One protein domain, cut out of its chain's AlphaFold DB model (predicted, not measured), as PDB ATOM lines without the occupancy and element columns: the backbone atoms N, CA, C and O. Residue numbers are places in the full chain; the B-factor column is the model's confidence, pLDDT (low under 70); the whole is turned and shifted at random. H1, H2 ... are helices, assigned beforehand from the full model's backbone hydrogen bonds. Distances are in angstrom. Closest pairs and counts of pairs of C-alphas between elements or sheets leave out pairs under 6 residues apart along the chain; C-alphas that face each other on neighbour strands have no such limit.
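This is residues 18 to 70 of the 78 residues of an uncharacterized protein of Eufriesea mexicana (UniProt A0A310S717). What is the shape? Two helices, H1 and H2, are joined by a long link with no named element, residues 34 to 57, in an extended rod: after H1 the chain turns and folds back past H1 along this link, which makes much of the rod's length, and H2 stands free at the far end. What is it made of? The printed part has 53 residues with two named helices, H1 then H2, and no named strand: class all helix. How spread is it? It is extended, with a radius of gyration of the C-alphas of 17.8 A and spans of 53 by 21 by 15 A.

Do the helices meet? H1, residues 18 to 33, and H2, residues 58 to 68, are apart. Are their backbones well formed? In H1 and H2 every O i to N i+4 pair is within hydrogen-bond range. What stands free? Residues 32 to 42 do, and residues 51 to 70, of which 58 to 68 belong to H2.

Where does H1 begin? C-alpha 18 is at (-31.460, 10.607, -15.721), and H1 is 22.5 A long. Where does H2 end? C-alpha 68 is at (-26.779, -5.770, -24.734), after 15.3 A.

How large is it? The C-alphas farthest apart, of Gln 39 and Lys 67, are 53.6 A apart. Is it whole? The printed part has no cut, and the link of 24 residues is long. Where is confidence low? In residues 35 to 42 and residue 54 pLDDT is under 70.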
ATOM      1  N   ASP A  18     -32.108   9.693 -16.666       94.88
ATOM      2  CA  ASP A  18     -31.460  10.607 -15.721       94.88
ATOM      3  C   ASP A  18     -31.489  12.060 -16.214       94.88
ATOM      4  O   ASP A  18     -31.730  12.985 -15.439       94.88
ATOM      5  N   TYR A  19     -31.330  12.280 -17.524       94.81
ATOM      6  CA  TYR A  19     -31.430  13.621 -18.095       94.81
ATOM      7  C   TYR A  19     -32.868  14.143 -18.121       94.81
ATOM      8  O   TYR A  19     -33.087  15.319 -17.833       94.81
ATOM      9  N   ALA A  20     -33.854  13.278 -18.381       93.81
ATOM     10  CA  ALA A  20     -35.264  13.654 -18.279       93.81
ATOM     11  C   ALA A  20     -35.654  14.035 -16.840       93.81
ATOM     12  O   ALA A  20     -36.351  15.031 -16.631       93.81
ATOM     13  N   VAL A  21     -35.155  13.302 -15.838       96.38
ATOM     14  CA  VAL A  21     -35.353  13.625 -14.414       96.38
ATOM     15  C   VAL A  21     -34.696  14.959 -14.062       96.38
ATOM     16  O   VAL A  21     -35.337  15.810 -13.443       96.38
ATOM     17  N   ASN A  22     -33.460  15.194 -14.506       95.88
ATOM     18  CA  ASN A  22     -32.777  16.470 -14.286       95.88
ATOM     19  C   ASN A  22     -33.548  17.643 -14.910       95.88
ATOM     20  O   ASN A  22     -33.747  18.667 -14.254       95.88
ATOM     21  N   ALA A  23     -34.040  17.487 -16.142       94.06
ATOM     22  CA  ALA A  23     -34.864  18.497 -16.803       94.06
ATOM     23  C   ALA A  23     -36.156  18.785 -16.016       94.06
ATOM     24  O   ALA A  23     -36.540  19.948 -15.845       94.06
ATOM     25  N   LEU A  24     -36.801  17.750 -15.469       95.19
ATOM     26  CA  LEU A  24     -38.002  17.902 -14.647       95.19
ATOM     27  C   LEU A  24     -37.723  18.686 -13.353       95.19
ATOM     28  O   LEU A  24     -38.470  19.605 -13.013       95.19
ATOM     29  N   ILE A  25     -36.630  18.375 -12.653       96.19
ATOM     30  CA  ILE A  25     -36.242  19.077 -11.419       96.19
ATOM     31  C   ILE A  25     -35.957  20.557 -11.706       96.19
ATOM     32  O   ILE A  25     -36.465  21.439 -11.008       96.19
ATOM     33  N   VAL A  26     -35.178  20.842 -12.753       93.88
ATOM     34  CA  VAL A  26     -34.799  22.214 -13.119       93.88
ATOM     35  C   VAL A  26     -36.018  23.037 -13.529       93.88
ATOM     36  O   VAL A  26     -36.149  24.188 -13.111       93.88
ATOM     37  N   THR A  27     -36.936  22.465 -14.310       91.88
ATOM     38  CA  THR A  27     -38.157  23.172 -14.726       91.88
ATOM     39  C   THR A  27     -39.076  23.462 -13.542       91.88
ATOM     40  O   THR A  27     -39.577  24.582 -13.433       91.88
ATOM     41  N   ALA A  28     -39.229  22.522 -12.603       90.44
ATOM     42  CA  ALA A  28     -39.981  22.745 -11.369       90.44
ATOM     43  C   ALA A  28     -39.363  23.862 -10.510       90.44
ATOM     44  O   ALA A  28     -40.068  24.777 -10.074       90.44
ATOM     45  N   TRP A  29     -38.039  23.839 -10.322       91.50
ATOM     46  CA  TRP A  29     -37.323  24.898  -9.611       91.50
ATOM     47  C   TRP A  29     -37.493  26.260 -10.295       91.50
ATOM     48  O   TRP A  29     -37.789  27.251  -9.625       91.50
ATOM     49  N   ALA A  30     -37.373  26.321 -11.624       87.50
ATOM     50  CA  ALA A  30     -37.543  27.553 -12.388       87.50
ATOM     51  C   ALA A  30     -38.962  28.126 -12.251       87.50
ATOM     52  O   ALA A  30     -39.124  29.340 -12.142       87.50
ATOM     53  N   VAL A  31     -39.992  27.274 -12.222       84.44
ATOM     54  CA  VAL A  31     -41.380  27.697 -11.973       84.44
ATOM     55  C   VAL A  31     -41.542  28.246 -10.554       84.44
ATOM     56  O   VAL A  31     -42.147  29.300 -10.380       84.44
ATOM     57  N   ALA A  32     -40.970  27.579  -9.549       85.75
ATOM     58  CA  ALA A  32     -41.072  28.004  -8.152       85.75
ATOM     59  C   ALA A  32     -40.306  29.309  -7.855       85.75
ATOM     60  O   ALA A  32     -40.724  30.101  -7.008       85.75
ATOM     61  N   THR A  33     -39.182  29.541  -8.538       84.94
ATOM     62  CA  THR A  33     -38.290  30.685  -8.282       84.94
ATOM     63  C   THR A  33     -38.576  31.911  -9.143       84.94
ATOM     64  O   THR A  33     -38.276  33.030  -8.720       84.94
ATOM     65  N   LYS A  34     -39.207  31.757 -10.316       72.38
ATOM     66  CA  LYS A  34     -39.656  32.889 -11.141       72.38
ATOM     67  C   LYS A  34     -40.861  33.587 -10.494       72.38
ATOM     68  O   LYS A  34     -42.004  33.412 -10.900       72.38
ATOM     69  N   ARG A  35     -40.596  34.457  -9.514       58.16
ATOM     70  CA  ARG A  35     -41.596  35.286  -8.808       58.16
ATOM     71  C   ARG A  35     -42.275  36.382  -9.660       58.16
ATOM     72  O   ARG A  35     -43.179  37.034  -9.154       58.16
ATOM     73  N   VAL A  36     -41.873  36.620 -10.917       50.91
ATOM     74  CA  VAL A  36     -42.140  37.910 -11.606       50.91
ATOM     75  C   VAL A  36     -43.076  37.859 -12.830       50.91
ATOM     76  O   VAL A  36     -43.480  38.906 -13.316       50.91
ATOM     77  N   GLN A  37     -43.563  36.710 -13.308       53.28
ATOM     78  CA  GLN A  37     -44.530  36.696 -14.436       53.28
ATOM     79  C   GLN A  37     -46.001  36.573 -14.009       53.28
ATOM     80  O   GLN A  37     -46.843  36.093 -14.761       53.28
ATOM     81  N   MET A  38     -46.347  37.088 -12.824       51.09
ATOM     82  CA  MET A  38     -47.744  37.186 -12.369       51.09
ATOM     83  C   MET A  38     -48.607  38.165 -13.189       51.09
ATOM     84  O   MET A  38     -49.807  38.251 -12.947       51.09
ATOM     85  N   GLN A  39     -48.046  38.879 -14.174       52.62
ATOM     86  CA  GLN A  39     -48.822  39.780 -15.034       52.62
ATOM     87  C   GLN A  39     -49.422  39.125 -16.287       52.62
ATOM     88  O   GLN A  39     -50.378  39.673 -16.823       52.62
ATOM     89  N   TYR A  40     -48.975  37.936 -16.718       52.47
ATOM     90  CA  TYR A  40     -49.589  37.243 -17.860       52.47
ATOM     91  C   TYR A  40     -49.757  35.742 -17.587       52.47
ATOM     92  O   TYR A  40     -48.802  34.982 -17.481       52.47
ATOM     93  N   ARG A  41     -51.024  35.333 -17.470       57.22
ATOM     94  CA  ARG A  41     -51.567  34.033 -17.034       57.22
ATOM     95  C   ARG A  41     -51.252  32.823 -17.938       57.22
ATOM     96  O   ARG A  41     -52.158  32.055 -18.256       57.22
ATOM     97  N   ARG A  42     -50.011  32.624 -18.385       65.94
ATOM     98  CA  ARG A  42     -49.666  31.476 -19.239       65.94
ATOM     99  C   ARG A  42     -48.550  30.647 -18.618       65.94
ATOM    100  O   ARG A  42     -47.406  31.084 -18.559       65.94
ATOM    101  N   SER A  43     -48.896  29.438 -18.178       70.62
ATOM    102  CA  SER A  43     -47.922  28.431 -17.757       70.62
ATOM    103  C   SER A  43     -46.894  28.219 -18.870       70.62
ATOM    104  O   SER A  43     -47.265  27.987 -20.023       70.62
ATOM    105  N   THR A  44     -45.605  28.327 -18.544       80.19
ATOM    106  CA  THR A  44     -44.532  28.038 -19.500       80.19
ATOM    107  C   THR A  44     -44.507  26.540 -19.782       80.19
ATOM    108  O   THR A  44     -44.376  25.739 -18.859       80.19
ATOM    109  N   ILE A  45     -44.639  26.165 -21.054       86.06
ATOM    110  CA  ILE A  45     -44.507  24.778 -21.505       86.06
ATOM    111  C   ILE A  45     -43.051  24.567 -21.914       86.06
ATOM    112  O   ILE A  45     -42.537  25.298 -22.761       86.06
ATOM    113  N   TYR A  46     -42.397  23.579 -21.308       89.00
ATOM    114  CA  TYR A  46     -41.030  23.186 -21.639       89.00
ATOM    115  C   TYR A  46     -41.075  21.875 -22.425       89.00
ATOM    116  O   TYR A  46     -41.414  20.833 -21.869       89.00
ATOM    117  N   ASN A  47     -40.737  21.930 -23.713       91.12
ATOM    118  CA  ASN A  47     -40.557  20.730 -24.525       91.12
ATOM    119  C   ASN A  47     -39.129  20.219 -24.335       91.12
ATOM    120  O   ASN A  47     -38.175  20.963 -24.553       91.12
ATOM    121  N   TYR A  48     -38.994  18.958 -23.938       91.00
ATOM    122  CA  TYR A  48     -37.709  18.286 -23.794       91.00
ATOM    123  C   TYR A  48     -37.671  17.101 -24.756       91.00
ATOM    124  O   TYR A  48     -38.438  16.153 -24.607       91.00
ATOM    125  N   HIS A  49     -36.826  17.202 -25.775       89.19
ATOM    126  CA  HIS A  49     -36.646  16.194 -26.816       89.19
ATOM    127  C   HIS A  49     -35.153  15.905 -26.992       89.19
ATOM    128  O   HIS A  49     -34.311  16.649 -26.475       89.19
ATOM    129  N   SER A  50     -34.805  14.826 -27.695       84.06
ATOM    130  CA  SER A  50     -33.401  14.558 -27.986       84.06
ATOM    131  C   SER A  50     -32.917  15.577 -29.029       84.06
ATOM    132  O   SER A  50     -33.597  15.842 -30.016       84.06
ATOM    133  N   SER A  51     -31.798  16.255 -28.770       72.69
ATOM    134  CA  SER A  51     -31.238  17.283 -29.668       72.69
ATOM    135  C   SER A  51     -30.043  16.775 -30.476       72.69
ATOM    136  O   SER A  51     -29.245  17.570 -30.964       72.69
ATOM    137  N   TRP A  52     -29.847  15.462 -30.515       73.38
ATOM    138  CA  TRP A  52     -28.686  14.832 -31.127       73.38
ATOM    139  C   TRP A  52     -29.062  14.457 -32.562       73.38
ATOM    140  O   TRP A  52     -30.112  13.850 -32.762       73.38
ATOM    141  N   ASP A  53     -28.209  14.772 -33.540       71.38
ATOM    142  CA  ASP A  53     -28.345  14.289 -34.924       71.38
ATOM    143  C   ASP A  53     -28.016  12.788 -34.975       71.38
ATOM    144  O   ASP A  53     -26.942  12.362 -35.404       71.38
ATOM    145  N   THR A  54     -28.913  11.964 -34.435       69.94
ATOM    146  CA  THR A  54     -28.773  10.511 -34.439       69.94
ATOM    147  C   THR A  54     -29.880   9.881 -35.262       69.94
ATOM    148  O   THR A  54     -31.044   9.914 -34.876       69.94
ATOM    149  N   ASP A  55     -29.504   9.186 -36.329       80.06
ATOM    150  CA  ASP A  55     -30.438   8.435 -37.174       80.06
ATOM    151  C   ASP A  55     -30.759   7.041 -36.604       80.06
ATOM    152  O   ASP A  55     -30.989   6.088 -37.354       80.06
ATOM    153  N   ILE A  56     -30.729   6.867 -35.275       90.12
ATOM    154  CA  ILE A  56     -31.013   5.560 -34.676       90.12
ATOM    155  C   ILE A  56     -32.481   5.251 -34.914       90.12
ATOM    156  O   ILE A  56     -33.370   5.830 -34.306       90.12
ATOM    157  N   THR A  57     -32.738   4.287 -35.782       92.69
ATOM    158  CA  THR A  57     -34.078   3.764 -36.019       92.69
ATOM    159  C   THR A  57     -34.508   2.838 -34.890       92.69
ATOM    160  O   THR A  57     -33.703   2.173 -34.228       92.69
ATOM    161  N   SER A  58     -35.816   2.709 -34.742       90.31
ATOM    162  CA  SER A  58     -36.474   1.722 -33.888       90.31
ATOM    163  C   SER A  58     -35.922   0.298 -34.058       90.31
ATOM    164  O   SER A  58     -35.694  -0.416 -33.075       90.31
ATOM    165  N   ARG A  59     -35.625  -0.104 -35.302       92.75
ATOM    166  CA  ARG A  59     -34.985  -1.384 -35.633       92.75
ATOM    167  C   ARG A  59     -33.584  -1.500 -35.034       92.75
ATOM    168  O   ARG A  59     -33.245  -2.534 -34.456       92.75
ATOM    169  N   GLN A  60     -32.750  -0.474 -35.212       93.19
ATOM    170  CA  GLN A  60     -31.379  -0.463 -34.693       93.19
ATOM    171  C   GLN A  60     -31.379  -0.491 -33.167       93.19
ATOM    172  O   GLN A  60     -30.671  -1.309 -32.580       93.19
ATOM    173  N   TYR A  61     -32.231   0.320 -32.538       91.62
ATOM    174  CA  TYR A  61     -32.416   0.308 -31.092       91.62
ATOM    175  C   TYR A  61     -32.791  -1.089 -30.578       91.62
ATOM    176  O   TYR A  61     -32.118  -1.617 -29.694       91.62
ATOM    177  N   MET A  62     -33.787  -1.748 -31.181       90.88
ATOM    178  CA  MET A  62     -34.206  -3.083 -30.742       90.88
ATOM    179  C   MET A  62     -33.081  -4.123 -30.865       90.88
ATOM    180  O   MET A  62     -32.890  -4.943 -29.967       90.88
ATOM    181  N   LYS A  63     -32.279  -4.062 -31.938       93.00
ATOM    182  CA  LYS A  63     -31.095  -4.926 -32.090       93.00
ATOM    183  C   LYS A  63     -30.078  -4.699 -30.969       93.00
ATOM    184  O   LYS A  63     -29.531  -5.672 -30.448       93.00
ATOM    185  N   LEU A  64     -29.839  -3.444 -30.582       91.69
ATOM    186  CA  LEU A  64     -28.943  -3.102 -29.474       91.69
ATOM    187  C   LEU A  64     -29.490  -3.610 -28.135       91.69
ATOM    188  O   LEU A  64     -28.742  -4.219 -27.375       91.69
ATOM    189  N   VAL A  65     -30.789  -3.443 -27.878       89.06
ATOM    190  CA  VAL A  65     -31.447  -3.943 -26.659       89.06
ATOM    191  C   VAL A  65     -31.377  -5.466 -26.574       89.06
ATOM    192  O   VAL A  65     -31.059  -5.998 -25.517       89.06
ATOM    193  N   ILE A  66     -31.607  -6.190 -27.670       89.69
ATOM    194  CA  ILE A  66     -31.494  -7.658 -27.672       89.69
ATOM    195  C   ILE A  66     -30.045  -8.095 -27.416       89.69
ATOM    196  O   ILE A  66     -29.815  -9.040 -26.662       89.69
ATOM    197  N   LYS A  67     -29.070  -7.406 -28.025       92.56
ATOM    198  CA  LYS A  67     -27.646  -7.742 -27.907       92.56
ATOM    199  C   LYS A  67     -27.082  -7.448 -26.515       92.56
ATOM    200  O   LYS A  67     -26.329  -8.259 -25.985       92.56
ATOM    201  N   TYR A  68     -27.421  -6.294 -25.943       91.12
ATOM    202  CA  TYR A  68     -26.779  -5.770 -24.734       91.12
ATOM    203  C   TYR A  68     -27.695  -5.733 -23.507       91.12
ATOM    204  O   TYR A  68     -27.209  -5.758 -22.382       91.12
ATOM    205  N   GLY A  69     -29.018  -5.742 -23.681       84.31
ATOM    206  CA  GLY A  69     -29.988  -5.538 -22.598       84.31
ATOM    207  C   GLY A  69     -30.033  -6.640 -21.537       84.31
ATOM    208  O   GLY A  69     -30.683  -6.462 -20.516       84.31
ATOM    209  N   LYS A  70     -29.339  -7.767 -21.755       83.69
ATOM    210  CA  LYS A  70     -29.169  -8.846 -20.766       83.69
ATOM    211  C   LYS A  70     -27.787  -8.875 -20.106       83.69
ATOM    212  O   LYS A  70     -27.553  -9.736 -19.267       83.69
TER     213      LYS A  70